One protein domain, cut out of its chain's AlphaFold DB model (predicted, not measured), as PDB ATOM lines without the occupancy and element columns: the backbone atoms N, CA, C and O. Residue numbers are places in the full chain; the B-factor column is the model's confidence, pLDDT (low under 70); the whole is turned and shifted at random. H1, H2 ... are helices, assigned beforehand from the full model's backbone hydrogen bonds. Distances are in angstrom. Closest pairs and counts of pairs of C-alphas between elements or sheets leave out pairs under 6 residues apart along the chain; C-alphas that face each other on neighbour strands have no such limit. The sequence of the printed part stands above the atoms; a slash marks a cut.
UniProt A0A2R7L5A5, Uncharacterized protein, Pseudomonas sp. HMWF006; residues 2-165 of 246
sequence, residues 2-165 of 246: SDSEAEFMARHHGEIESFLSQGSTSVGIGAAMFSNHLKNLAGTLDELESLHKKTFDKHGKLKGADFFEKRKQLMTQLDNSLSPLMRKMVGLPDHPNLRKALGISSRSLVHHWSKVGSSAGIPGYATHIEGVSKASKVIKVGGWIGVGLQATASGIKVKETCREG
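Overview. This is residues 2 to 165 of the 246 residues of an uncharacterized protein of Pseudomonas sp. HMWF006 (UniProt A0A2R7L5A5). Two long helices, H3 and H8, lie side by side and run opposite ways along part of their lengths, and H4 folds back along H3, so that H3 lies between H4 and H8. H1 crosses H8 and H2 crosses the first part of H3, while residues 151 to 165, of which 151 to 164 belong to H8, stick out as a free arm at one end. The printed part has 164 residues with eight named helices, H1 to H8 in order, and no named strand; the class is all helix. It is loose, with a radius of gyration of the C-alphas of 20.6 A, and a rod of 76 by 29 by 25 A.

Arrangement. Start at H1, residues 3 to 11, which touches residues 135 to 142 alone of H8, residues 123 to 164; the closest C-alphas, of Glu 5 and Val 138, are 5.5 A apart, and the lines are about perpendicular at 83 degrees. Next comes H2, residues 13 to 23, which touches residues 27 to 31 alone of H3, residues 27 to 59, about perpendicular at 77 degrees, closest at the C-alphas of Leu 20 and Gly 30, 5.4 A. H3 is the hub, touching three helices. It touches H8 at a shallow tilt of 11 degrees, opposite ways, closest at the C-alphas of Ser 35 and Ser 136, 4.2 A. With residues 41 to 55 alone it touches H4, residues 65 to 81, in a helical hairpin at a shallow tilt of 17 degrees, closest at the C-alphas of Leu 48 and Leu 74, 6.5 A. H5, residues 84 to 89, touches H2 at a steep tilt of 48 degrees, opposite ways, closest at the C-alphas of Glu 15 and Leu 85, 6.5 A. H6, residues 98 to 101, is close to but not clearly touching H4, with the C-alphas of Asp 79 and Leu 98 6.8 A apart. H7, residues 106 to 116, and H3 are near each other. Every O i to N i+4 pair is within hydrogen-bond range in H1, H2, H3, H4, H5 and H7, against 36 of 38 in H8; H6 is too short for such a pair.

Along the chain. Find C-alpha 3 at (21.341, -70.546, 20.488), where H1 begins. H3 runs 48.3 A from C-alpha 27 at (41.593, -69.597, 14.549), and H4 runs 24.5 A. H8 runs 61.1 A to C-alpha 164 at (56.328, -65.080, 38.842).

Size, cuts and confidence. The C-alphas of Gly 60 and Gly 165, the two farthest apart, are 76.9 A apart. The printed part has no cut and no long link. Its mean pLDDT is 73.5, and 61 residues are under 70, among them residues 89 to 127.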
ATOM      1  N   SER A   2      23.676 -66.438  19.129       81.50
ATOM      2  CA  SER A   2      22.341 -67.011  19.347       81.50
ATOM      3  C   SER A   2      22.427 -68.517  19.600       81.50
ATOM      4  O   SER A   2      23.394 -69.153  19.176       81.50
ATOM      5  N   ASP A   3      21.397 -69.102  20.210       83.62
ATOM      6  CA  ASP A   3      21.341 -70.546  20.488       83.62
ATOM      7  C   ASP A   3      21.507 -71.384  19.213       83.62
ATOM      8  O   ASP A   3      22.237 -72.369  19.197       83.62
ATOM      9  N   SER A   4      20.930 -70.929  18.097       77.88
ATOM     10  CA  SER A   4      21.067 -71.619  16.809       77.88
ATOM     11  C   SER A   4      22.474 -71.530  16.204       77.88
ATOM     12  O   SER A   4      22.865 -72.395  15.421       77.88
ATOM     13  N   GLU A   5      23.240 -70.485  16.538       79.62
ATOM     14  CA  GLU A   5      24.645 -70.362  16.136       79.62
ATOM     15  C   GLU A   5      25.529 -71.262  17.008       79.62
ATOM     16  O   GLU A   5      26.438 -71.910  16.494       79.62
ATOM     17  N   ALA A   6      25.226 -71.345  18.306       82.69
ATOM     18  CA  ALA A   6      25.910 -72.225  19.248       82.69
ATOM     19  C   ALA A   6      25.701 -73.707  18.907       82.69
ATOM     20  O   ALA A   6      26.664 -74.470  18.842       82.69
ATOM     21  N   GLU A   7      24.461 -74.102  18.622       84.69
ATOM     22  CA  GLU A   7      24.116 -75.472  18.244       84.69
ATOM     23  C   GLU A   7      24.801 -75.890  16.937       84.69
ATOM     24  O   GLU A   7      25.308 -77.006  16.834       84.69
ATOM     25  N   PHE A   8      24.878 -74.988  15.951       82.25
ATOM     26  CA  PHE A   8      25.607 -75.247  14.710       82.25
ATOM     27  C   PHE A   8      27.093 -75.506  14.978       82.25
ATOM     28  O   PHE A   8      27.637 -76.494  14.487       82.25
ATOM     29  N   MET A   9      27.746 -74.649  15.774       78.88
ATOM     30  CA  MET A   9      29.160 -74.839  16.117       78.88
ATOM     31  C   MET A   9      29.388 -76.148  16.871       78.88
ATOM     32  O   MET A   9      30.332 -76.862  16.556       78.88
ATOM     33  N   ALA A  10      28.515 -76.492  17.819       85.00
ATOM     34  CA  ALA A  10      28.615 -77.740  18.573       85.00
ATOM     35  C   ALA A  10      28.438 -78.970  17.670       85.00
ATOM     36  O   ALA A  10      29.204 -79.927  17.760       85.00
ATOM     37  N   ARG A  11      27.458 -78.933  16.761       84.19
ATOM     38  CA  ARG A  11      27.158 -80.034  15.837       84.19
ATOM     39  C   ARG A  11      28.266 -80.269  14.811       84.19
ATOM     40  O   ARG A  11      28.494 -81.412  14.430       84.19
ATOM     41  N   HIS A  12      28.924 -79.203  14.361       79.56
ATOM     42  CA  HIS A  12      29.935 -79.240  13.300       79.56
ATOM     43  C   HIS A  12      31.365 -79.005  13.810       79.56
ATOM     44  O   HIS A  12      32.260 -78.703  13.022       79.56
ATOM     45  N   HIS A  13      31.593 -79.124  15.123       79.88
ATOM     46  CA  HIS A  13      32.879 -78.810  15.750       79.88
ATOM     47  C   HIS A  13      34.042 -79.579  15.112       79.88
ATOM     48  O   HIS A  13      35.047 -78.972  14.767       79.88
ATOM     49  N   GLY A  14      33.901 -80.894  14.911       76.12
ATOM     50  CA  GLY A  14      34.981 -81.736  14.386       76.12
ATOM     51  C   GLY A  14      35.370 -81.399  12.944       76.12
ATOM     52  O   GLY A  14      36.550 -81.399  12.596       76.12
ATOM     53  N   GLU A  15      34.401 -81.058  12.093       74.75
ATOM     54  CA  GLU A  15      34.677 -80.611  10.726       74.75
ATOM     55  C   GLU A  15      35.313 -79.218  10.705       74.75
ATOM     56  O   GLU A  15      36.256 -78.984   9.947       74.75
ATOM     57  N   ILE A  16      34.820 -78.303  11.544       71.12
ATOM     58  CA  ILE A  16      35.382 -76.956  11.691       71.12
ATOM     59  C   ILE A  16      36.829 -77.051  12.187       71.12
ATOM     60  O   ILE A  16      37.717 -76.444  11.599       71.12
ATOM     61  N   GLU A  17      37.092 -77.857  13.213       71.81
ATOM     62  CA  GLU A  17      38.424 -78.086  13.774       71.81
ATOM     63  C   GLU A  17      39.377 -78.712  12.748       71.81
ATOM     64  O   GLU A  17      40.502 -78.244  12.576       71.81
ATOM     65  N   SER A  18      38.924 -79.722  12.000       69.62
ATOM     66  CA  SER A  18      39.718 -80.347  10.934       69.62
ATOM     67  C   SER A  18      40.082 -79.356   9.821       69.62
ATOM     68  O   SER A  18      41.192 -79.402   9.292       69.62
ATOM     69  N   PHE A  19      39.181 -78.431   9.482       66.81
ATOM     70  CA  PHE A  19      39.466 -77.378   8.508       66.81
ATOM     71  C   PHE A  19      40.426 -76.318   9.069       66.81
ATOM     72  O   PHE A  19      41.390 -75.939   8.406       66.81
ATOM     73  N   LEU A  20      40.187 -75.844  10.295       66.19
ATOM     74  CA  LEU A  20      41.010 -74.816  10.938       66.19
ATOM     75  C   LEU A  20      42.436 -75.310  11.219       66.19
ATOM     76  O   LEU A  20      43.382 -74.551  11.019       66.19
ATOM     77  N   SER A  21      42.595 -76.577  11.615       62.62
ATOM     78  CA  SER A  21      43.902 -77.211  11.847       62.62
ATOM     79  C   SER A  21      44.721 -77.396  10.568       62.62
ATOM     80  O   SER A  21      45.944 -77.307  10.617       62.62
ATOM     81  N   GLN A  22      44.067 -77.603   9.420       55.12
ATOM     82  CA  GLN A  22      44.737 -77.697   8.117       55.12
ATOM     83  C   GLN A  22      45.032 -76.326   7.491       55.12
ATOM     84  O   GLN A  22      45.954 -76.220   6.687       55.12
ATOM     85  N   GLY A  23      44.246 -75.295   7.823       49.66
ATOM     86  CA  GLY A  23      44.231 -74.029   7.083       49.66
ATOM     87  C   GLY A  23      44.938 -72.833   7.726       49.66
ATOM     88  O   GLY A  23      45.190 -71.865   7.015       49.66
ATOM     89  N   SER A  24      45.240 -72.825   9.033       51.62
ATOM     90  CA  SER A  24      45.932 -71.677   9.651       51.62
ATOM     91  C   SER A  24      46.365 -71.914  11.100       51.62
ATOM     92  O   SER A  24      45.583 -72.396  11.912       51.62
ATOM     93  N   THR A  25      47.536 -71.400  11.481       51.22
ATOM     94  CA  THR A  25      48.034 -71.359  12.873       51.22
ATOM     95  C   THR A  25      47.213 -70.434  13.795       51.22
ATOM     96  O   THR A  25      47.473 -70.365  14.993       51.22
ATOM     97  N   SER A  26      46.219 -69.701  13.269       61.22
ATOM     98  CA  SER A  26      45.335 -68.839  14.064       61.22
ATOM     99  C   SER A  26      43.862 -69.004  13.681       61.22
ATOM    100  O   SER A  26      43.461 -68.801  12.537       61.22
ATOM    101  N   VAL A  27      43.037 -69.323  14.681       64.19
ATOM    102  CA  VAL A  27      41.593 -69.597  14.549       64.19
ATOM    103  C   VAL A  27      40.841 -68.462  13.832       64.19
ATOM    104  O   VAL A  27      39.921 -68.722  13.059       64.19
ATOM    105  N   GLY A  28      41.255 -67.205  14.033       65.81
ATOM    106  CA  GLY A  28      40.625 -66.036  13.411       65.81
ATOM    107  C   GLY A  28      40.799 -65.952  11.893       65.81
ATOM    108  O   GLY A  28      39.842 -65.650  11.178       65.81
ATOM    109  N   ILE A  29      42.003 -66.241  11.389       63.84
ATOM    110  CA  ILE A  29      42.310 -66.173   9.955       63.84
ATOM    111  C   ILE A  29      41.605 -67.314   9.215       63.84
ATOM    112  O   ILE A  29      40.903 -67.065   8.231       63.84
ATOM    113  N   GLY A  30      41.717 -68.542   9.729       68.69
ATOM    114  CA  GLY A  30      41.054 -69.710   9.150       68.69
ATOM    115  C   GLY A  30      39.536 -69.542   9.085       68.69
ATOM    116  O   GLY A  30      38.930 -69.797   8.046       68.69
ATOM    117  N   ALA A  31      38.916 -69.015  10.146       72.81
ATOM    118  CA  ALA A  31      37.479 -68.753  10.175       72.81
ATOM    119  C   ALA A  31      37.041 -67.678   9.160       72.81
ATOM    120  O   ALA A  31      35.996 -67.819   8.520       72.81
ATOM    121  N   ALA A  32      37.832 -66.617   8.966       71.38
ATOM    122  CA  ALA A  32      37.536 -65.578   7.977       71.38
ATOM    123  C   ALA A  32      37.625 -66.106   6.535       71.38
ATOM    124  O   ALA A  32      36.729 -65.851   5.724       71.38
ATOM    125  N   MET A  33      38.668 -66.883   6.227       69.44
ATOM    126  CA  MET A  33      38.821 -67.544   4.925       69.44
ATOM    127  C   MET A  33      37.666 -68.499   4.660       69.44
ATOM    128  O   MET A  33      37.054 -68.467   3.593       69.44
ATOM    129  N   PHE A  34      37.312 -69.288   5.670       73.44
ATOM    130  CA  PHE A  34      36.219 -70.233   5.577       73.44
ATOM    131  C   PHE A  34      34.869 -69.565   5.323       73.44
ATOM    132  O   PHE A  34      34.130 -69.936   4.409       73.44
ATOM    133  N   SER A  35      34.574 -68.515   6.092       76.75
ATOM    134  CA  SER A  35      33.386 -67.685   5.910       76.75
ATOM    135  C   SER A  35      33.298 -67.139   4.484       76.75
ATOM    136  O   SER A  35      32.221 -67.170   3.884       76.75
ATOM    137  N   ASN A  36      34.404 -66.635   3.930       73.88
ATOM    138  CA  ASN A  36      34.436 -66.106   2.566       73.88
ATOM    139  C   ASN A  36      34.241 -67.202   1.511       73.88
ATOM    140  O   ASN A  36      33.512 -66.983   0.544       73.88
ATOM    141  N   HIS A  37      34.822 -68.387   1.712       74.12
ATOM    142  CA  HIS A  37      34.626 -69.531   0.819       74.12
ATOM    143  C   HIS A  37      33.152 -69.947   0.744       74.12
ATOM    144  O   HIS A  37      32.586 -70.063  -0.344       74.12
ATOM    145  N   LEU A  38      32.485 -70.061   1.898       77.69
ATOM    146  CA  LEU A  38      31.044 -70.317   1.961       77.69
ATOM    147  C   LEU A  38      30.232 -69.196   1.288       77.69
ATOM    148  O   LEU A  38      29.299 -69.468   0.537       77.69
ATOM    149  N   LYS A  39      30.610 -67.929   1.474       79.00
ATOM    150  CA  LYS A  39      29.931 -66.804   0.812       79.00
ATOM    151  C   LYS A  39      30.008 -66.896  -0.722       79.00
ATOM    152  O   LYS A  39      29.015 -66.631  -1.396       79.00
ATOM    153  N   ASN A  40      31.146 -67.315  -1.273       75.62
ATOM    154  CA  ASN A  40      31.314 -67.513  -2.718       75.62
ATOM    155  C   ASN A  40      30.460 -68.677  -3.250       75.62
ATOM    156  O   ASN A  40      29.889 -68.584  -4.340       75.62
ATOM    157  N   LEU A  41      30.327 -69.756  -2.471       76.38
ATOM    158  CA  LEU A  41      29.427 -70.870  -2.787       76.38
ATOM    159  C   LEU A  41      27.965 -70.413  -2.846       76.38
ATOM    160  O   LEU A  41      27.261 -70.750  -3.799       76.38
ATOM    161  N   ALA A  42      27.526 -69.607  -1.875       79.19
ATOM    162  CA  ALA A  42      26.186 -69.020  -1.876       79.19
ATOM    163  C   ALA A  42      25.946 -68.149  -3.123       79.19
ATOM    164  O   ALA A  42      24.911 -68.286  -3.768       79.19
ATOM    165  N   GLY A  43      26.929 -67.330  -3.520       81.00
ATOM    166  CA  GLY A  43      26.852 -66.536  -4.753       81.00
ATOM    167  C   GLY A  43      26.769 -67.390  -6.024       81.00
ATOM    168  O   GLY A  43      25.963 -67.113  -6.904       81.00
ATOM    169  N   THR A  44      27.533 -68.484  -6.102       79.88
ATOM    170  CA  THR A  44      27.482 -69.403  -7.259       79.88
ATOM    171  C   THR A  44      26.118 -70.093  -7.371       79.88
ATOM    172  O   THR A  44      25.592 -70.279  -8.471       79.88
ATOM    173  N   LEU A  45      25.525 -70.470  -6.234       79.31
ATOM    174  CA  LEU A  45      24.172 -71.027  -6.179       79.31
ATOM    175  C   LEU A  45      23.111 -70.001  -6.614       79.31
ATOM    176  O   LEU A  45      22.204 -70.371  -7.358       79.31
ATOM    177  N   ASP A  46      23.251 -68.736  -6.211       82.62
ATOM    178  CA  ASP A  46      22.358 -67.638  -6.609       82.62
ATOM    179  C   ASP A  46      22.446 -67.323  -8.116       82.62
ATOM    180  O   ASP A  46      21.429 -67.178  -8.802       82.62
ATOM    181  N   GLU A  47      23.656 -67.322  -8.686       83.44
ATOM    182  CA  GLU A  47      23.856 -67.194 -10.135       83.44
ATOM    183  C   GLU A  47      23.215 -68.352 -10.902       83.44
ATOM    184  O   GLU A  47      22.582 -68.154 -11.948       83.44
ATOM    185  N   LEU A  48      23.352 -69.572 -10.378       81.69
ATOM    186  CA  LEU A  48      22.755 -70.759 -10.967       81.69
ATOM    187  C   LEU A  48      21.225 -70.679 -10.912       81.69
ATOM    188  O   LEU A  48      20.571 -70.966 -11.918       81.69
ATOM    189  N   GLU A  49      20.646 -70.244  -9.794       80.88
ATOM    190  CA  GLU A  49      19.207 -70.008  -9.653       80.88
ATOM    191  C   GLU A  49      18.711 -68.961 -10.662       80.88
ATOM    192  O   GLU A  49      17.777 -69.215 -11.433       80.88
ATOM    193  N   SER A  50      19.392 -67.817 -10.719       85.44
ATOM    194  CA  SER A  50      19.098 -66.716 -11.638       85.44
ATOM    195  C   SER A  50      19.152 -67.144 -13.103       85.44
ATOM    196  O   SER A  50      18.288 -66.752 -13.891       85.44
ATOM    197  N   LEU A  51      20.127 -67.976 -13.481       86.25
ATOM    198  CA  LEU A  51      20.227 -68.539 -14.828       86.25
ATOM    199  C   LEU A  51      18.990 -69.383 -15.170       86.25
ATOM    200  O   LEU A  51      18.420 -69.224 -16.248       86.25
ATOM    201  N   HIS A  52      18.546 -70.254 -14.259       82.31
ATOM    202  CA  HIS A  52      17.376 -71.098 -14.510       82.31
ATOM    203  C   HIS A  52      16.083 -70.272 -14.609       82.31
ATOM    204  O   HIS A  52      15.297 -70.526 -15.524       82.31
ATOM    205  N   LYS A  53      15.883 -69.274 -13.731       80.94
ATOM    206  CA  LYS A  53      14.720 -68.363 -13.791       80.94
ATOM    207  C   LYS A  53      14.674 -67.617 -15.121       80.94
ATOM    208  O   LYS A  53      13.716 -67.768 -15.868       80.94
ATOM    209  N   LYS A  54      15.762 -66.928 -15.485       85.69
ATOM    210  CA  LYS A  54      15.850 -66.145 -16.731       85.69
ATOM    211  C   LYS A  54      15.569 -66.985 -17.976       85.69
ATOM    212  O   LYS A  54      14.856 -66.540 -18.872       85.69
ATOM    213  N   THR A  55      16.120 -68.199 -18.059       83.00
ATOM    214  CA  THR A  55      15.870 -69.088 -19.206       83.00
ATOM    215  C   THR A  55      14.423 -69.573 -19.243       83.00
ATOM    216  O   THR A  55      13.837 -69.647 -20.323       83.00
ATOM    217  N   PHE A  56      13.836 -69.890 -18.087       79.75
ATOM    218  CA  PHE A  56      12.442 -70.311 -18.014       79.75
ATOM    219  C   PHE A  56      11.478 -69.175 -18.357       79.75
ATOM    220  O   PHE A  56      10.623 -69.376 -19.210       79.75
ATOM    221  N   ASP A  57      11.666 -67.981 -17.797       81.25
ATOM    222  CA  ASP A  57      10.816 -66.816 -18.072       81.25
ATOM    223  C   ASP A  57      10.873 -66.420 -19.559       81.25
ATOM    224  O   ASP A  57       9.865 -66.044 -20.152       81.25
ATOM    225  N   LYS A  58      12.042 -66.564 -20.201       82.75
ATOM    226  CA  LYS A  58      12.232 -66.226 -21.619       82.75
ATOM    227  C   LYS A  58      11.675 -67.271 -22.592       82.75
ATOM    228  O   LYS A  58      11.226 -66.913 -23.678       82.75
ATOM    229  N   HIS A  59      11.764 -68.562 -22.267       79.06
ATOM    230  CA  HIS A  59      11.493 -69.642 -23.229       79.06
ATOM    231  C   HIS A  59      10.376 -70.611 -22.810       79.06
ATOM    232  O   HIS A  59      10.053 -71.525 -23.575       79.06
ATOM    233  N   GLY A  60       9.837 -70.485 -21.595       74.38
ATOM    234  CA  GLY A  60       8.901 -71.430 -20.970       74.38
ATOM    235  C   GLY A  60       9.504 -72.814 -20.680       74.38
ATOM    236  O   GLY A  60       8.811 -73.728 -20.239       74.38
ATOM    237  N   LYS A  61      10.795 -73.010 -20.978       77.00
ATOM    238  CA  LYS A  61      11.530 -74.274 -20.845       77.00
ATOM    239  C   LYS A  61      13.027 -74.008 -20.719       77.00
ATOM    240  O   LYS A  61      13.556 -73.093 -21.338       77.00
ATOM    241  N   LEU A  62      13.731 -74.870 -19.989       79.06
ATOM    242  CA  LEU A  62      15.190 -74.818 -19.874       79.06
ATOM    243  C   LEU A  62      15.851 -75.414 -21.128       79.06
ATOM    244  O   LEU A  62      16.099 -76.622 -21.189       79.06
ATOM    245  N   LYS A  63      16.082 -74.590 -22.156       77.88
ATOM    246  CA  LYS A  63      16.740 -74.977 -23.418       77.88
ATOM    247  C   LYS A  63      17.650 -73.853 -23.928       77.88
ATOM    248  O   LYS A  63      17.446 -72.698 -23.584       77.88
ATOM    249  N   GLY A  64      18.609 -74.211 -24.783       80.94
ATOM    250  CA  GLY A  64      19.554 -73.286 -25.422       80.94
ATOM    251  C   GLY A  64      21.005 -73.687 -25.162       80.94
ATOM    252  O   GLY A  64      21.324 -74.129 -24.058       80.94
ATOM    253  N   ALA A  65      21.866 -73.560 -26.177       83.81
ATOM    254  CA  ALA A  65      23.286 -73.902 -26.072       83.81
ATOM    255  C   ALA A  65      23.965 -73.097 -24.949       83.81
ATOM    256  O   ALA A  65      24.530 -73.691 -24.033       83.81
ATOM    257  N   ASP A  66      23.748 -71.780 -24.937       83.19
ATOM    258  CA  ASP A  66      24.287 -70.850 -23.936       83.19
ATOM    259  C   ASP A  66      23.859 -71.206 -22.503       83.19
ATOM    260  O   ASP A  66      24.651 -71.139 -21.564       83.19
ATOM    261  N   PHE A  67      22.607 -71.648 -22.317       86.19
ATOM    262  CA  PHE A  67      22.116 -72.099 -21.012       86.19
ATOM    263  C   PHE A  67      22.879 -73.336 -20.532       86.19
ATOM    264  O   PHE A  67      23.305 -73.391 -19.376       86.19
ATOM    265  N   PHE A  68      23.048 -74.341 -21.397       85.56
ATOM    266  CA  PHE A  68      23.750 -75.569 -21.027       85.56
ATOM    267  C   PHE A  68      25.231 -75.323 -20.758       85.56
ATOM    268  O   PHE A  68      25.770 -75.909 -19.817       85.56
ATOM    269  N   GLU A  69      25.864 -74.447 -21.534       86.31
ATOM    270  CA  GLU A  69      27.252 -74.053 -21.332       86.31
ATOM    271  C   GLU A  69      27.432 -73.323 -20.000       86.31
ATOM    272  O   GLU A  69      28.197 -73.781 -19.146       86.31
ATOM    273  N   LYS A  70      26.657 -72.258 -19.757       82.88
ATOM    274  CA  LYS A  70      26.762 -71.476 -18.519       82.88
ATOM    275  C   LYS A  70      26.415 -72.311 -17.288       82.88
ATOM    276  O   LYS A  70      27.103 -72.242 -16.270       82.88
ATOM    277  N   ARG A  71      25.402 -73.178 -17.385       84.12
ATOM    278  CA  ARG A  71      25.046 -74.125 -16.318       84.12
ATOM    279  C   ARG A  71      26.169 -75.119 -16.042       84.12
ATOM    280  O   ARG A  71      26.398 -75.457 -14.883       84.12
ATOM    281  N   LYS A  72      26.844 -75.624 -17.082       81.94
ATOM    282  CA  LYS A  72      27.986 -76.532 -16.921       81.94
ATOM    283  C   LYS A  72      29.129 -75.818 -16.205       81.94
ATOM    284  O   LYS A  72      29.640 -76.377 -15.246       81.94
ATOM    285  N   GLN A  73      29.463 -74.595 -16.613       81.88
ATOM    286  CA  GLN A  73      30.505 -73.783 -15.974       81.88
ATOM    287  C   GLN A  73      30.228 -73.566 -14.479       81.88
ATOM    288  O   GLN A  73      31.056 -73.936 -13.650       81.88
ATOM    289  N   LEU A  74      29.038 -73.059 -14.129       80.38
ATOM    290  CA  LEU A  74      28.649 -72.805 -12.735       80.38
ATOM    291  C   LEU A  74      28.633 -74.085 -11.890       80.38
ATOM    292  O   LEU A  74      29.090 -74.087 -10.751       80.38
ATOM    293  N   MET A  75      28.144 -75.195 -12.449       78.75
ATOM    294  CA  MET A  75      28.124 -76.475 -11.740       78.75
ATOM    295  C   MET A  75      29.538 -77.016 -11.505       78.75
ATOM    296  O   MET A  75      29.818 -77.496 -10.415       78.75
ATOM    297  N   THR A  76      30.435 -76.911 -12.489       75.88
ATOM    298  CA  THR A  76      31.840 -77.315 -12.325       75.88
ATOM    299  C   THR A  76      32.539 -76.466 -11.264       75.88
ATOM    300  O   THR A  76      33.268 -77.002 -10.434       75.88
ATOM    301  N   GLN A  77      32.295 -75.153 -11.244       72.81
ATOM    302  CA  GLN A  77      32.833 -74.264 -10.211       72.81
ATOM    303  C   GLN A  77      32.349 -74.666  -8.811       72.81
ATOM    304  O   GLN A  77      33.139 -74.697  -7.866       72.81
ATOM    305  N   LEU A  78      31.069 -75.018  -8.690       74.56
ATOM    306  CA  LEU A  78      30.469 -75.471  -7.441       74.56
ATOM    307  C   LEU A  78      31.026 -76.833  -6.989       74.56
ATOM    308  O   LEU A  78      31.396 -76.978  -5.826       74.56
ATOM    309  N   ASP A  79      31.146 -77.803  -7.904       71.94
ATOM    310  CA  ASP A  79      31.727 -79.130  -7.642       71.94
ATOM    311  C   ASP A  79      33.180 -79.032  -7.164       71.94
ATOM    312  O   ASP A  79      33.540 -79.664  -6.172       71.94
ATOM    313  N   ASN A  80      33.986 -78.182  -7.808       69.44
ATOM    314  CA  ASN A  80      35.381 -77.951  -7.427       69.44
ATOM    315  C   ASN A  80      35.518 -77.251  -6.064       69.44
ATOM    316  O   ASN A  80      36.527 -77.414  -5.384       69.44
ATOM    317  N   SER A  81      34.515 -76.467  -5.666       66.94
ATOM    318  CA  SER A  81      34.536 -75.690  -4.421       66.94
ATOM    319  C   SER A  81      33.946 -76.450  -3.221       66.94
ATOM    320  O   SER A  81      34.202 -76.078  -2.074       66.94
ATOM    321  N   LEU A  82      33.168 -77.515  -3.456       68.94
ATOM    322  CA  LEU A  82      32.523 -78.340  -2.427       68.94
ATOM    323  C   LEU A  82      33.296 -79.637  -2.173       68.94
ATOM    324  O   LEU A  82      32.932 -80.706  -2.679       68.94
ATOM    325  N   SER A  83      34.320 -79.553  -1.321       69.44
ATOM    326  CA  SER A  83      35.004 -80.742  -0.797       69.44
ATOM    327  C   SER A  83      34.048 -81.628   0.032       69.44
ATOM    328  O   SER A  83      33.018 -81.141   0.509       69.44
ATOM    329  N   PRO A  84      34.356 -82.922   0.249       68.44
ATOM    330  CA  PRO A  84      33.528 -83.813   1.075       68.44
ATOM    331  C   PRO A  84      33.249 -83.251   2.479       68.44
ATOM    332  O   PRO A  84      32.128 -83.324   2.978       68.44
ATOM    333  N   LEU A  85      34.249 -82.591   3.070       66.19
ATOM    334  CA  LEU A  85      34.135 -81.915   4.361       66.19
ATOM    335  C   LEU A  85      33.118 -80.759   4.307       66.19
ATOM    336  O   LEU A  85      32.306 -80.606   5.219       66.19
ATOM    337  N   MET A  86      33.083 -79.996   3.207       68.62
ATOM    338  CA  MET A  86      32.094 -78.923   3.001       68.62
ATOM    339  C   MET A  86      30.682 -79.456   2.865       68.62
ATOM    340  O   MET A  86      29.752 -78.898   3.447       68.62
ATOM    341  N   ARG A  87      30.519 -80.544   2.110       73.19
ATOM    342  CA  ARG A  87      29.212 -81.180   1.919       73.19
ATOM    343  C   ARG A  87      28.635 -81.595   3.269       73.19
ATOM    344  O   ARG A  87      27.493 -81.257   3.563       73.19
ATOM    345  N   LYS A  88      29.459 -82.197   4.130       71.94
ATOM    346  CA  LYS A  88      29.066 -82.587   5.488       71.94
ATOM    347  C   LYS A  88      28.700 -81.389   6.376       71.94
ATOM    348  O   LYS A  88      27.686 -81.441   7.066       71.94
ATOM    349  N   MET A  89      29.466 -80.295   6.325       65.94
ATOM    350  CA  MET A  89      29.188 -79.086   7.120       65.94
ATOM    351  C   MET A  89      27.909 -78.351   6.722       65.94
ATOM    352  O   MET A  89      27.196 -77.835   7.576       65.94
ATOM    353  N   VAL A  90      27.606 -78.288   5.429       68.69
ATOM    354  CA  VAL A  90      26.392 -77.626   4.925       68.69
ATOM    355  C   VAL A  90      25.176 -78.572   5.009       68.69
ATOM    356  O   VAL A  90      24.058 -78.198   4.666       68.69
ATOM    357  N   GLY A  91      25.369 -79.804   5.496       67.25
ATOM    358  CA  GLY A  91      24.306 -80.799   5.619       67.25
ATOM    359  C   GLY A  91      23.834 -81.345   4.271       67.25
ATOM    360  O   GLY A  91      22.695 -81.791   4.152       67.25
ATOM    361  N   LEU A  92      24.687 -81.297   3.243       68.00
ATOM    362  CA  LEU A  92      24.404 -81.949   1.972       68.00
ATOM    363  C   LEU A  92      24.578 -83.466   2.128       68.00
ATOM    364  O   LEU A  92      25.585 -83.911   2.684       68.00
ATOM    365  N   PRO A  93      23.650 -84.272   1.588       64.88
ATOM    366  CA  PRO A  93      23.805 -85.717   1.571       64.88
ATOM    367  C   PRO A  93      25.031 -86.119   0.743       64.88
ATOM    368  O   PRO A  93      25.320 -85.528  -0.304       64.88
ATOM    369  N   ASP A  94      25.733 -87.152   1.209       62.50
ATOM    370  CA  ASP A  94      26.955 -87.658   0.589       62.50
ATOM    371  C   ASP A  94      26.615 -88.438  -0.690       62.50
ATOM    372  O   ASP A  94      26.450 -89.657  -0.707       62.50
ATOM    373  N   HIS A  95      26.375 -87.697  -1.773       59.94
ATOM    374  CA  HIS A  95      26.024 -88.253  -3.071       59.94
ATOM    375  C   HIS A  95      27.128 -87.920  -4.087       59.94
ATOM    376  O   HIS A  95      27.479 -86.746  -4.244       59.94
ATOM    377  N   PRO A  96      27.591 -88.896  -4.900       62.94
ATOM    378  CA  PRO A  96      28.596 -88.655  -5.945       62.94
ATOM    379  C   PRO A  96      28.156 -87.655  -7.026       62.94
ATOM    380  O   PRO A  96      28.967 -87.182  -7.807       62.94
ATOM    381  N   ASN A  97      26.864 -87.318  -7.086       63.19
ATOM    382  CA  ASN A  97      26.319 -86.341  -8.015       63.19
ATOM    383  C   ASN A  97      25.806 -85.148  -7.218       63.19
ATOM    384  O   ASN A  97      24.706 -85.205  -6.664       63.19
ATOM    385  N   LEU A  98      26.556 -84.047  -7.229       65.44
ATOM    386  CA  LEU A  98      26.183 -82.822  -6.523       65.44
ATOM    387  C   LEU A  98      24.807 -82.293  -6.953       65.44
ATOM    388  O   LEU A  98      24.030 -81.828  -6.129       65.44
ATOM    389  N   ARG A  99      24.438 -82.481  -8.227       65.12
ATOM    390  CA  ARG A  99      23.098 -82.152  -8.749       65.12
ATOM    391  C   ARG A  99      21.966 -82.873  -8.021       65.12
ATOM    392  O   ARG A  99      20.881 -82.317  -7.892       65.12
ATOM    393  N   LYS A 100      22.197 -84.128  -7.626       65.62
ATOM    394  CA  LYS A 100      21.233 -84.925  -6.861       65.62
ATOM    395  C   LYS A 100      21.283 -84.543  -5.384       65.62
ATOM    396  O   LYS A 100      20.223 -84.419  -4.789       65.62
ATOM    397  N   ALA A 101      22.480 -84.300  -4.841       61.75
ATOM    398  CA  ALA A 101      22.659 -83.869  -3.453       61.75
ATOM    399  C   ALA A 101      21.962 -82.535  -3.151       61.75
ATOM    400  O   ALA A 101      21.324 -82.394  -2.120       61.75
ATOM    401  N   LEU A 102      22.044 -81.589  -4.087       64.38
ATOM    402  CA  LEU A 102      21.400 -80.279  -4.007       64.38
ATOM    403  C   LEU A 102      19.926 -80.295  -4.461       64.38
ATOM    404  O   LEU A 102      19.306 -79.247  -4.569       64.38
ATOM    405  N   GLY A 103      19.367 -81.451  -4.850       61.78
ATOM    406  CA  GLY A 103      17.976 -81.559  -5.323       61.78
ATOM    407  C   GLY A 103      17.655 -80.825  -6.639       61.78
ATOM    408  O   GLY A 103      16.519 -80.831  -7.106       61.78
ATOM    409  N   ILE A 104      18.651 -80.236  -7.299       63.59
ATOM    410  CA  ILE A 104      18.518 -79.336  -8.459       63.59
ATOM    411  C   ILE A 104      18.646 -80.074  -9.793       63.59
ATOM    412  O   ILE A 104      19.338 -79.670 -10.739       63.59
ATOM    413  N   SER A 105      17.920 -81.186  -9.894       63.84
ATOM    414  CA  SER A 105      17.684 -81.839 -11.176       63.84
ATOM    415  C   SER A 105      16.799 -80.942 -12.039       63.84
ATOM    416  O   SER A 105      15.630 -80.715 -11.734       63.84
ATOM    417  N   SER A 106      17.344 -80.466 -13.160       61.22
ATOM    418  CA  SER A 106      16.646 -79.582 -14.098       61.22
ATOM    419  C   SER A 106      15.346 -80.184 -14.652       61.22
ATOM    420  O   SER A 106      14.456 -79.430 -15.021       61.22
ATOM    421  N   ARG A 107      15.181 -81.518 -14.660       62.50
ATOM    422  CA  ARG A 107      13.894 -82.154 -15.006       62.50
ATOM    423  C   ARG A 107      12.846 -82.045 -13.893       62.50
ATOM    424  O   ARG A 107      11.688 -81.794 -14.202       62.50
ATOM    425  N   SER A 108      13.248 -82.212 -12.632       61.84
ATOM    426  CA  SER A 108      12.338 -82.117 -11.477       61.84
ATOM    427  C   SER A 108      11.857 -80.676 -11.269       61.84
ATOM    428  O   SER A 108      10.664 -80.426 -11.116       61.84
ATOM    429  N   LEU A 109      12.782 -79.715 -11.388       63.81
ATOM    430  CA  LEU A 109      12.492 -78.281 -11.294       63.81
ATOM    431  C   LEU A 109      11.505 -77.817 -12.372       63.81
ATOM    432  O   LEU A 109      10.513 -77.172 -12.055       63.81
ATOM    433  N   VAL A 110      11.730 -78.197 -13.637       62.75
ATOM    434  CA  VAL A 110      10.830 -77.833 -14.748       62.75
ATOM    435  C   VAL A 110       9.452 -78.461 -14.584       62.75
ATOM    436  O   VAL A 110       8.460 -77.804 -14.883       62.75
ATOM    437  N   HIS A 111       9.368 -79.699 -14.090       65.25
ATOM    438  CA  HIS A 111       8.080 -80.337 -13.839       65.25
ATOM    439  C   HIS A 111       7.280 -79.575 -12.773       65.25
ATOM    440  O   HIS A 111       6.112 -79.264 -13.001       65.25
ATOM    441  N   HIS A 112       7.923 -79.180 -11.668       65.62
ATOM    442  CA  HIS A 112       7.290 -78.323 -10.667       65.62
ATOM    443  C   HIS A 112       6.868 -76.970 -11.252       65.62
ATOM    444  O   HIS A 112       5.703 -76.610 -11.125       65.62
ATOM    445  N   TRP A 113       7.743 -76.258 -11.968       65.69
ATOM    446  CA  TRP A 113       7.418 -74.942 -12.545       65.69
ATOM    447  C   TRP A 113       6.309 -74.992 -13.590       65.69
ATOM    448  O   TRP A 113       5.451 -74.116 -13.613       65.69
ATOM    449  N   SER A 114       6.259 -76.050 -14.404       61.09
ATOM    450  CA  SER A 114       5.156 -76.262 -15.346       61.09
ATOM    451  C   SER A 114       3.809 -76.493 -14.654       61.09
ATOM    452  O   SER A 114       2.771 -76.227 -15.249       61.09
ATOM    453  N   LYS A 115       3.817 -76.955 -13.395       65.75
ATOM    454  CA  LYS A 115       2.615 -77.260 -12.610       65.75
ATOM    455  C   LYS A 115       2.094 -76.051 -11.822       65.75
ATOM    456  O   LYS A 115       0.887 -75.928 -11.662       65.75
ATOM    457  N   VAL A 116       2.982 -75.170 -11.348       63.81
ATOM    458  CA  VAL A 116       2.621 -73.915 -10.645       63.81
ATOM    459  C   VAL A 116       2.599 -72.675 -11.547       63.81
ATOM    460  O   VAL A 116       2.176 -71.614 -11.103       63.81
ATOM    461  N   GLY A 117       3.039 -72.780 -12.804       55.88
ATOM    462  CA  GLY A 117       2.964 -71.696 -13.791       55.88
ATOM    463  C   GLY A 117       3.871 -70.493 -13.511       55.88
ATOM    464  O   GLY A 117       3.811 -69.509 -14.241       55.88
ATOM    465  N   SER A 118       4.718 -70.554 -12.480       57.19
ATOM    466  CA  SER A 118       5.663 -69.492 -12.145       57.19
ATOM    467  C   SER A 118       7.006 -70.051 -11.677       57.19
ATOM    468  O   SER A 118       7.098 -71.138 -11.104       57.19
ATOM    469  N   SER A 119       8.057 -69.273 -11.927       56.41
ATOM    470  CA  SER A 119       9.412 -69.465 -11.398       56.41
ATOM    471  C   SER A 119       9.557 -68.942  -9.954       56.41
ATOM    472  O   SER A 119      10.629 -69.055  -9.348       56.41
ATOM    473  N   ALA A 120       8.481 -68.382  -9.386       50.41
ATOM    474  CA  ALA A 120       8.426 -67.801  -8.051       50.41
ATOM    475  C   ALA A 120       8.189 -68.895  -7.002       50.41
ATOM    476  O   ALA A 120       7.062 -69.290  -6.720       50.41
ATOM    477  N   GLY A 121       9.276 -69.396  -6.423       54.06
ATOM    478  CA  GLY A 121       9.225 -70.361  -5.326       54.06
ATOM    479  C   GLY A 121      10.040 -71.594  -5.649       54.06
ATOM    480  O   GLY A 121       9.492 -72.667  -5.867       54.06
ATOM    481  N   ILE A 122      11.358 -71.423  -5.706       54.28
ATOM    482  CA  ILE A 122      12.322 -72.509  -5.841       54.28
ATOM    483  C   ILE A 122      12.679 -72.972  -4.423       54.28
ATOM    484  O   ILE A 122      13.556 -72.373  -3.802       54.28
ATOM    485  N   PRO A 123      12.057 -74.031  -3.877       55.22
ATOM    486  CA  PRO A 123      12.319 -74.442  -2.498       55.22
ATOM    487  C   PRO A 123      13.700 -75.112  -2.375       55.22
ATOM    488  O   PRO A 123      14.267 -75.197  -1.290       55.22
ATOM    489  N   GLY A 124      14.253 -75.585  -3.501       59.38
ATOM    490  CA  GLY A 124      15.497 -76.353  -3.544       59.38
ATOM    491  C   GLY A 124      16.776 -75.518  -3.475       59.38
ATOM    492  O   GLY A 124      17.727 -75.950  -2.848       59.38
ATOM    493  N   TYR A 125      16.830 -74.329  -4.088       62.53
ATOM    494  CA  TYR A 125      18.042 -73.492  -4.048       62.53
ATOM    495  C   TYR A 125      18.092 -72.624  -2.786       62.53
ATOM    496  O   TYR A 125      19.134 -72.561  -2.139       62.53
ATOM    497  N   ALA A 126      16.960 -72.030  -2.390       63.31
ATOM    498  CA  ALA A 126      16.883 -71.114  -1.251       63.31
ATOM    499  C   ALA A 126      17.344 -71.755   0.067       63.31
ATOM    500  O   ALA A 126      18.112 -71.150   0.808       63.31
ATOM    501  N   THR A 127      16.957 -73.006   0.324       67.12
ATOM    502  CA  THR A 127      17.334 -73.740   1.544       67.12
ATOM    503  C   THR A 127      18.837 -74.021   1.618       67.12
ATOM    504  O   THR A 127      19.441 -73.904   2.685       67.12
ATOM    505  N   HIS A 128      19.474 -74.326   0.485       71.06
ATOM    506  CA  HIS A 128      20.921 -74.534   0.422       71.06
ATOM    507  C   HIS A 128      21.705 -73.214   0.469       71.06
ATOM    508  O   HIS A 128      22.709 -73.140   1.174       71.06
ATOM    509  N   ILE A 129      21.241 -72.158  -0.208       71.50
ATOM    510  CA  ILE A 129      21.842 -70.815  -0.132       71.50
ATOM    511  C   ILE A 129      21.767 -70.278   1.301       71.50
ATOM    512  O   ILE A 129      22.759 -69.759   1.817       71.50
ATOM    513  N   GLU A 130      20.620 -70.434   1.962       75.25
ATOM    514  CA  GLU A 130      20.417 -70.018   3.347       75.25
ATOM    515  C   GLU A 130      21.295 -70.826   4.307       75.25
ATOM    516  O   GLU A 130      21.968 -70.235   5.150       75.25
ATOM    517  N   GLY A 131      21.379 -72.150   4.135       75.38
ATOM    518  CA  GLY A 131      22.256 -73.012   4.930       75.38
ATOM    519  C   GLY A 131      23.731 -72.612   4.831       75.38
ATOM    520  O   GLY A 131      24.393 -72.421   5.854       75.38
ATOM    521  N   VAL A 132      24.235 -72.394   3.611       77.19
ATOM    522  CA  VAL A 132      25.618 -71.942   3.367       77.19
ATOM    523  C   VAL A 132      25.857 -70.540   3.939       77.19
ATOM    524  O   VAL A 132      26.881 -70.289   4.578       77.19
ATOM    525  N   SER A 133      24.912 -69.619   3.746       80.50
ATOM    526  CA  SER A 133      25.016 -68.240   4.240       80.50
ATOM    527  C   SER A 133      24.982 -68.176   5.765       80.50
ATOM    528  O   SER A 133      25.738 -67.419   6.379       80.50
ATOM    529  N   LYS A 134      24.147 -69.008   6.397       81.44
ATOM    530  CA  LYS A 134      24.084 -69.148   7.851       81.44
ATOM    531  C   LYS A 134      25.392 -69.715   8.391       81.44
ATOM    532  O   LYS A 134      25.958 -69.117   9.302       81.44
ATOM    533  N   ALA A 135      25.917 -70.785   7.794       79.62
ATOM    534  CA  ALA A 135      27.212 -71.354   8.170       79.62
ATOM    535  C   ALA A 135      28.353 -70.325   8.050       79.62
ATOM    536  O   ALA A 135      29.150 -70.173   8.976       79.62
ATOM    537  N   SER A 136      28.378 -69.541   6.963       82.38
ATOM    538  CA  SER A 136      29.338 -68.443   6.764       82.38
ATOM    539  C   SER A 136      29.283 -67.434   7.914       82.38
ATOM    540  O   SER A 136      30.307 -67.105   8.518       82.38
ATOM    541  N   LYS A 137      28.074 -66.994   8.285       83.19
ATOM    542  CA  LYS A 137      27.867 -66.040   9.379       83.19
ATOM    543  C   LYS A 137      28.287 -66.613  10.732       83.19
ATOM    544  O   LYS A 137      29.001 -65.932  11.466       83.19
ATOM    545  N   VAL A 138      27.877 -67.844  11.044       84.06
ATOM    546  CA  VAL A 138      28.207 -68.520  12.309       84.06
ATOM    547  C   VAL A 138      29.721 -68.608  12.471       84.06
ATOM    548  O   VAL A 138      30.250 -68.248  13.519       84.06
ATOM    549  N   ILE A 139      30.433 -69.010  11.420       81.12
ATOM    550  CA  ILE A 139      31.881 -69.215  11.486       81.12
ATOM    551  C   ILE A 139      32.627 -67.890  11.529       81.12
ATOM    552  O   ILE A 139      33.584 -67.761  12.285       81.12
ATOM    553  N   LYS A 140      32.149 -66.861  10.821       82.44
ATOM    554  CA  LYS A 140      32.681 -65.504  10.973       82.44
ATOM    555  C   LYS A 140      32.586 -65.034  12.424       82.44
ATOM    556  O   LYS A 140      33.567 -64.537  12.966       82.44
ATOM    557  N   VAL A 141      31.418 -65.195  13.048       84.19
ATOM    558  CA  VAL A 141      31.198 -64.824  14.454       84.19
ATOM    559  C   VAL A 141      32.089 -65.655  15.383       84.19
ATOM    560  O   VAL A 141      32.755 -65.082  16.243       84.19
ATOM    561  N   GLY A 142      32.171 -66.971  15.170       80.38
ATOM    562  CA  GLY A 142      33.046 -67.871  15.926       80.38
ATOM    563  C   GLY A 142      34.529 -67.501  15.819       80.38
ATOM    564  O   GLY A 142      35.235 -67.508  16.821       80.38
ATOM    565  N   GLY A 143      34.985 -67.072  14.638       77.81
ATOM    566  CA  GLY A 143      36.343 -66.575  14.417       77.81
ATOM    567  C   GLY A 143      36.678 -65.348  15.263       77.81
ATOM    568  O   GLY A 143      37.717 -65.321  15.917       77.81
ATOM    569  N   TRP A 144      35.782 -64.354  15.315       74.69
ATOM    570  CA  TRP A 144      35.967 -63.162  16.157       74.69
ATOM    571  C   TRP A 144      35.975 -63.491  17.650       74.69
ATOM    572  O   TRP A 144      36.788 -62.944  18.394       74.69
ATOM    573  N   ILE A 145      35.106 -64.408  18.084       81.38
ATOM    574  CA  ILE A 145      35.090 -64.900  19.467       81.38
ATOM    575  C   ILE A 145      36.417 -65.601  19.789       81.38
ATOM    576  O   ILE A 145      37.024 -65.310  20.818       81.38
ATOM    577  N   GLY A 146      36.909 -66.453  18.886       76.25
ATOM    578  CA  GLY A 146      38.195 -67.137  19.023       76.25
ATOM    579  C   GLY A 146      39.374 -66.170  19.151       76.25
ATOM    580  O   GLY A 146      40.212 -66.346  20.030       76.25
ATOM    581  N   VAL A 147      39.403 -65.099  18.348       74.12
ATOM    582  CA  VAL A 147      40.418 -64.034  18.466       74.12
ATOM    583  C   VAL A 147      40.347 -63.345  19.830       74.12
ATOM    584  O   VAL A 147      41.383 -63.117  20.452       74.12
ATOM    585  N   GLY A 148      39.143 -63.041  20.326       76.62
ATOM    586  CA  GLY A 148      38.955 -62.444  21.651       76.62
ATOM    587  C   GLY A 148      39.434 -63.352  22.790       76.62
ATOM    588  O   GLY A 148      40.130 -62.893  23.700       76.62
ATOM    589  N   LEU A 149      39.124 -64.651  22.719       81.00
ATOM    590  CA  LEU A 149      39.625 -65.647  23.673       81.00
ATOM    591  C   LEU A 149      41.152 -65.749  23.622       81.00
ATOM    592  O   LEU A 149      41.794 -65.744  24.669       81.00
ATOM    593  N   GLN A 150      41.735 -65.785  22.422       69.94
ATOM    594  CA  GLN A 150      43.185 -65.855  22.242       69.94
ATOM    595  C   GLN A 150      43.886 -64.614  22.809       69.94
ATOM    596  O   GLN A 150      44.866 -64.748  23.538       69.94
ATOM    597  N   ALA A 151      43.351 -63.416  22.556       75.62
ATOM    598  CA  ALA A 151      43.875 -62.175  23.127       75.62
ATOM    599  C   ALA A 151      43.814 -62.178  24.663       75.62
ATOM    600  O   ALA A 151      44.761 -61.762  25.331       75.62
ATOM    601  N   THR A 152      42.722 -62.698  25.230       81.31
ATOM    602  CA  THR A 152      42.551 -62.816  26.684       81.31
ATOM    603  C   THR A 152      43.557 -63.801  27.282       81.31
ATOM    604  O   THR A 152      44.216 -63.474  28.268       81.31
ATOM    605  N   ALA A 153      43.729 -64.975  26.669       77.50
ATOM    606  CA  ALA A 153      44.692 -65.980  27.111       77.50
ATOM    607  C   ALA A 153      46.136 -65.451  27.061       77.50
ATOM    608  O   ALA A 153      46.875 -65.601  28.036       77.50
ATOM    609  N   SER A 154      46.523 -64.757  25.984       70.44
ATOM    610  CA  SER A 154      47.826 -64.085  25.899       70.44
ATOM    611  C   SER A 154      47.990 -63.023  26.991       70.44
ATOM    612  O   SER A 154      49.045 -62.950  27.617       70.44
ATOM    613  N   GLY A 155      46.947 -62.239  27.289       77.88
ATOM    614  CA  GLY A 155      46.967 -61.258  28.380       77.88
ATOM    615  C   GLY A 155      47.174 -61.890  29.762       77.88
ATOM    616  O   GLY A 155      47.976 -61.390  30.554       77.88
ATOM    617  N   ILE A 156      46.502 -63.014  30.038       85.00
ATOM    618  CA  ILE A 156      46.678 -63.784  31.280       85.00
ATOM    619  C   ILE A 156      48.106 -64.325  31.369       85.00
ATOM    620  O   ILE A 156      48.766 -64.112  32.383       85.00
ATOM    621  N   LYS A 157      48.620 -64.927  30.292       80.38
ATOM    622  CA  LYS A 157      49.980 -65.480  30.235       80.38
ATOM    623  C   LYS A 157      51.056 -64.419  30.476       80.38
ATOM    624  O   LYS A 157      52.018 -64.671  31.199       80.38
ATOM    625  N   VAL A 158      50.886 -63.217  29.916       82.25
ATOM    626  CA  VAL A 158      51.777 -62.078  30.186       82.25
ATOM    627  C   VAL A 158      51.728 -61.704  31.665       82.25
ATOM    628  O   VAL A 158      52.775 -61.565  32.293       82.25
ATOM    629  N   LYS A 159      50.529 -61.581  32.243       84.19
ATOM    630  CA  LYS A 159      50.357 -61.210  33.652       84.19
ATOM    631  C   LYS A 159      50.969 -62.238  34.606       84.19
ATOM    632  O   LYS A 159      51.626 -61.846  35.563       84.19
ATOM    633  N   GLU A 160      50.752 -63.524  34.353       87.00
ATOM    634  CA  GLU A 160      51.273 -64.628  35.163       87.00
ATOM    635  C   GLU A 160      52.804 -64.681  35.100       87.00
ATOM    636  O   GLU A 160      53.465 -64.610  36.135       87.00
ATOM    637  N   THR A 161      53.375 -64.632  33.891       82.56
ATOM    638  CA  THR A 161      54.836 -64.640  33.706       82.56
ATOM    639  C   THR A 161      55.506 -63.410  34.325       82.56
ATOM    640  O   THR A 161      56.576 -63.522  34.911       82.56
ATOM    641  N   CYS A 162      54.880 -62.231  34.243       84.69
ATOM    642  CA  CYS A 162      55.402 -61.010  34.863       84.69
ATOM    643  C   CYS A 162      55.268 -60.981  36.391       84.69
ATOM    644  O   CYS A 162      55.944 -60.189  37.040       84.69
ATOM    645  N   ARG A 163      54.381 -61.799  36.970       89.44
ATOM    646  CA  ARG A 163      54.206 -61.903  38.423       89.44
ATOM    647  C   ARG A 163      55.191 -62.892  39.047       89.44
ATOM    648  O   ARG A 163      55.601 -62.688  40.183       89.44
ATOM    649  N   GLU A 164      55.519 -63.963  38.331       88.69
ATOM    650  CA  GLU A 164      56.328 -65.080  38.842       88.69
ATOM    651  C   GLU A 164      57.786 -65.057  38.354       88.69
ATOM    652  O   GLU A 164      58.651 -65.656  38.989       88.69
ATOM    653  N   GLY A 165      58.072 -64.376  37.241       80.81
ATOM    654  CA  GLY A 165      59.388 -64.344  36.600       80.81
ATOM    655  C   GLY A 165      60.232 -63.101  36.904       80.81
ATOM    656  O   GLY A 165      59.815 -62.181  37.602       80.81
TER     657      GLY A 165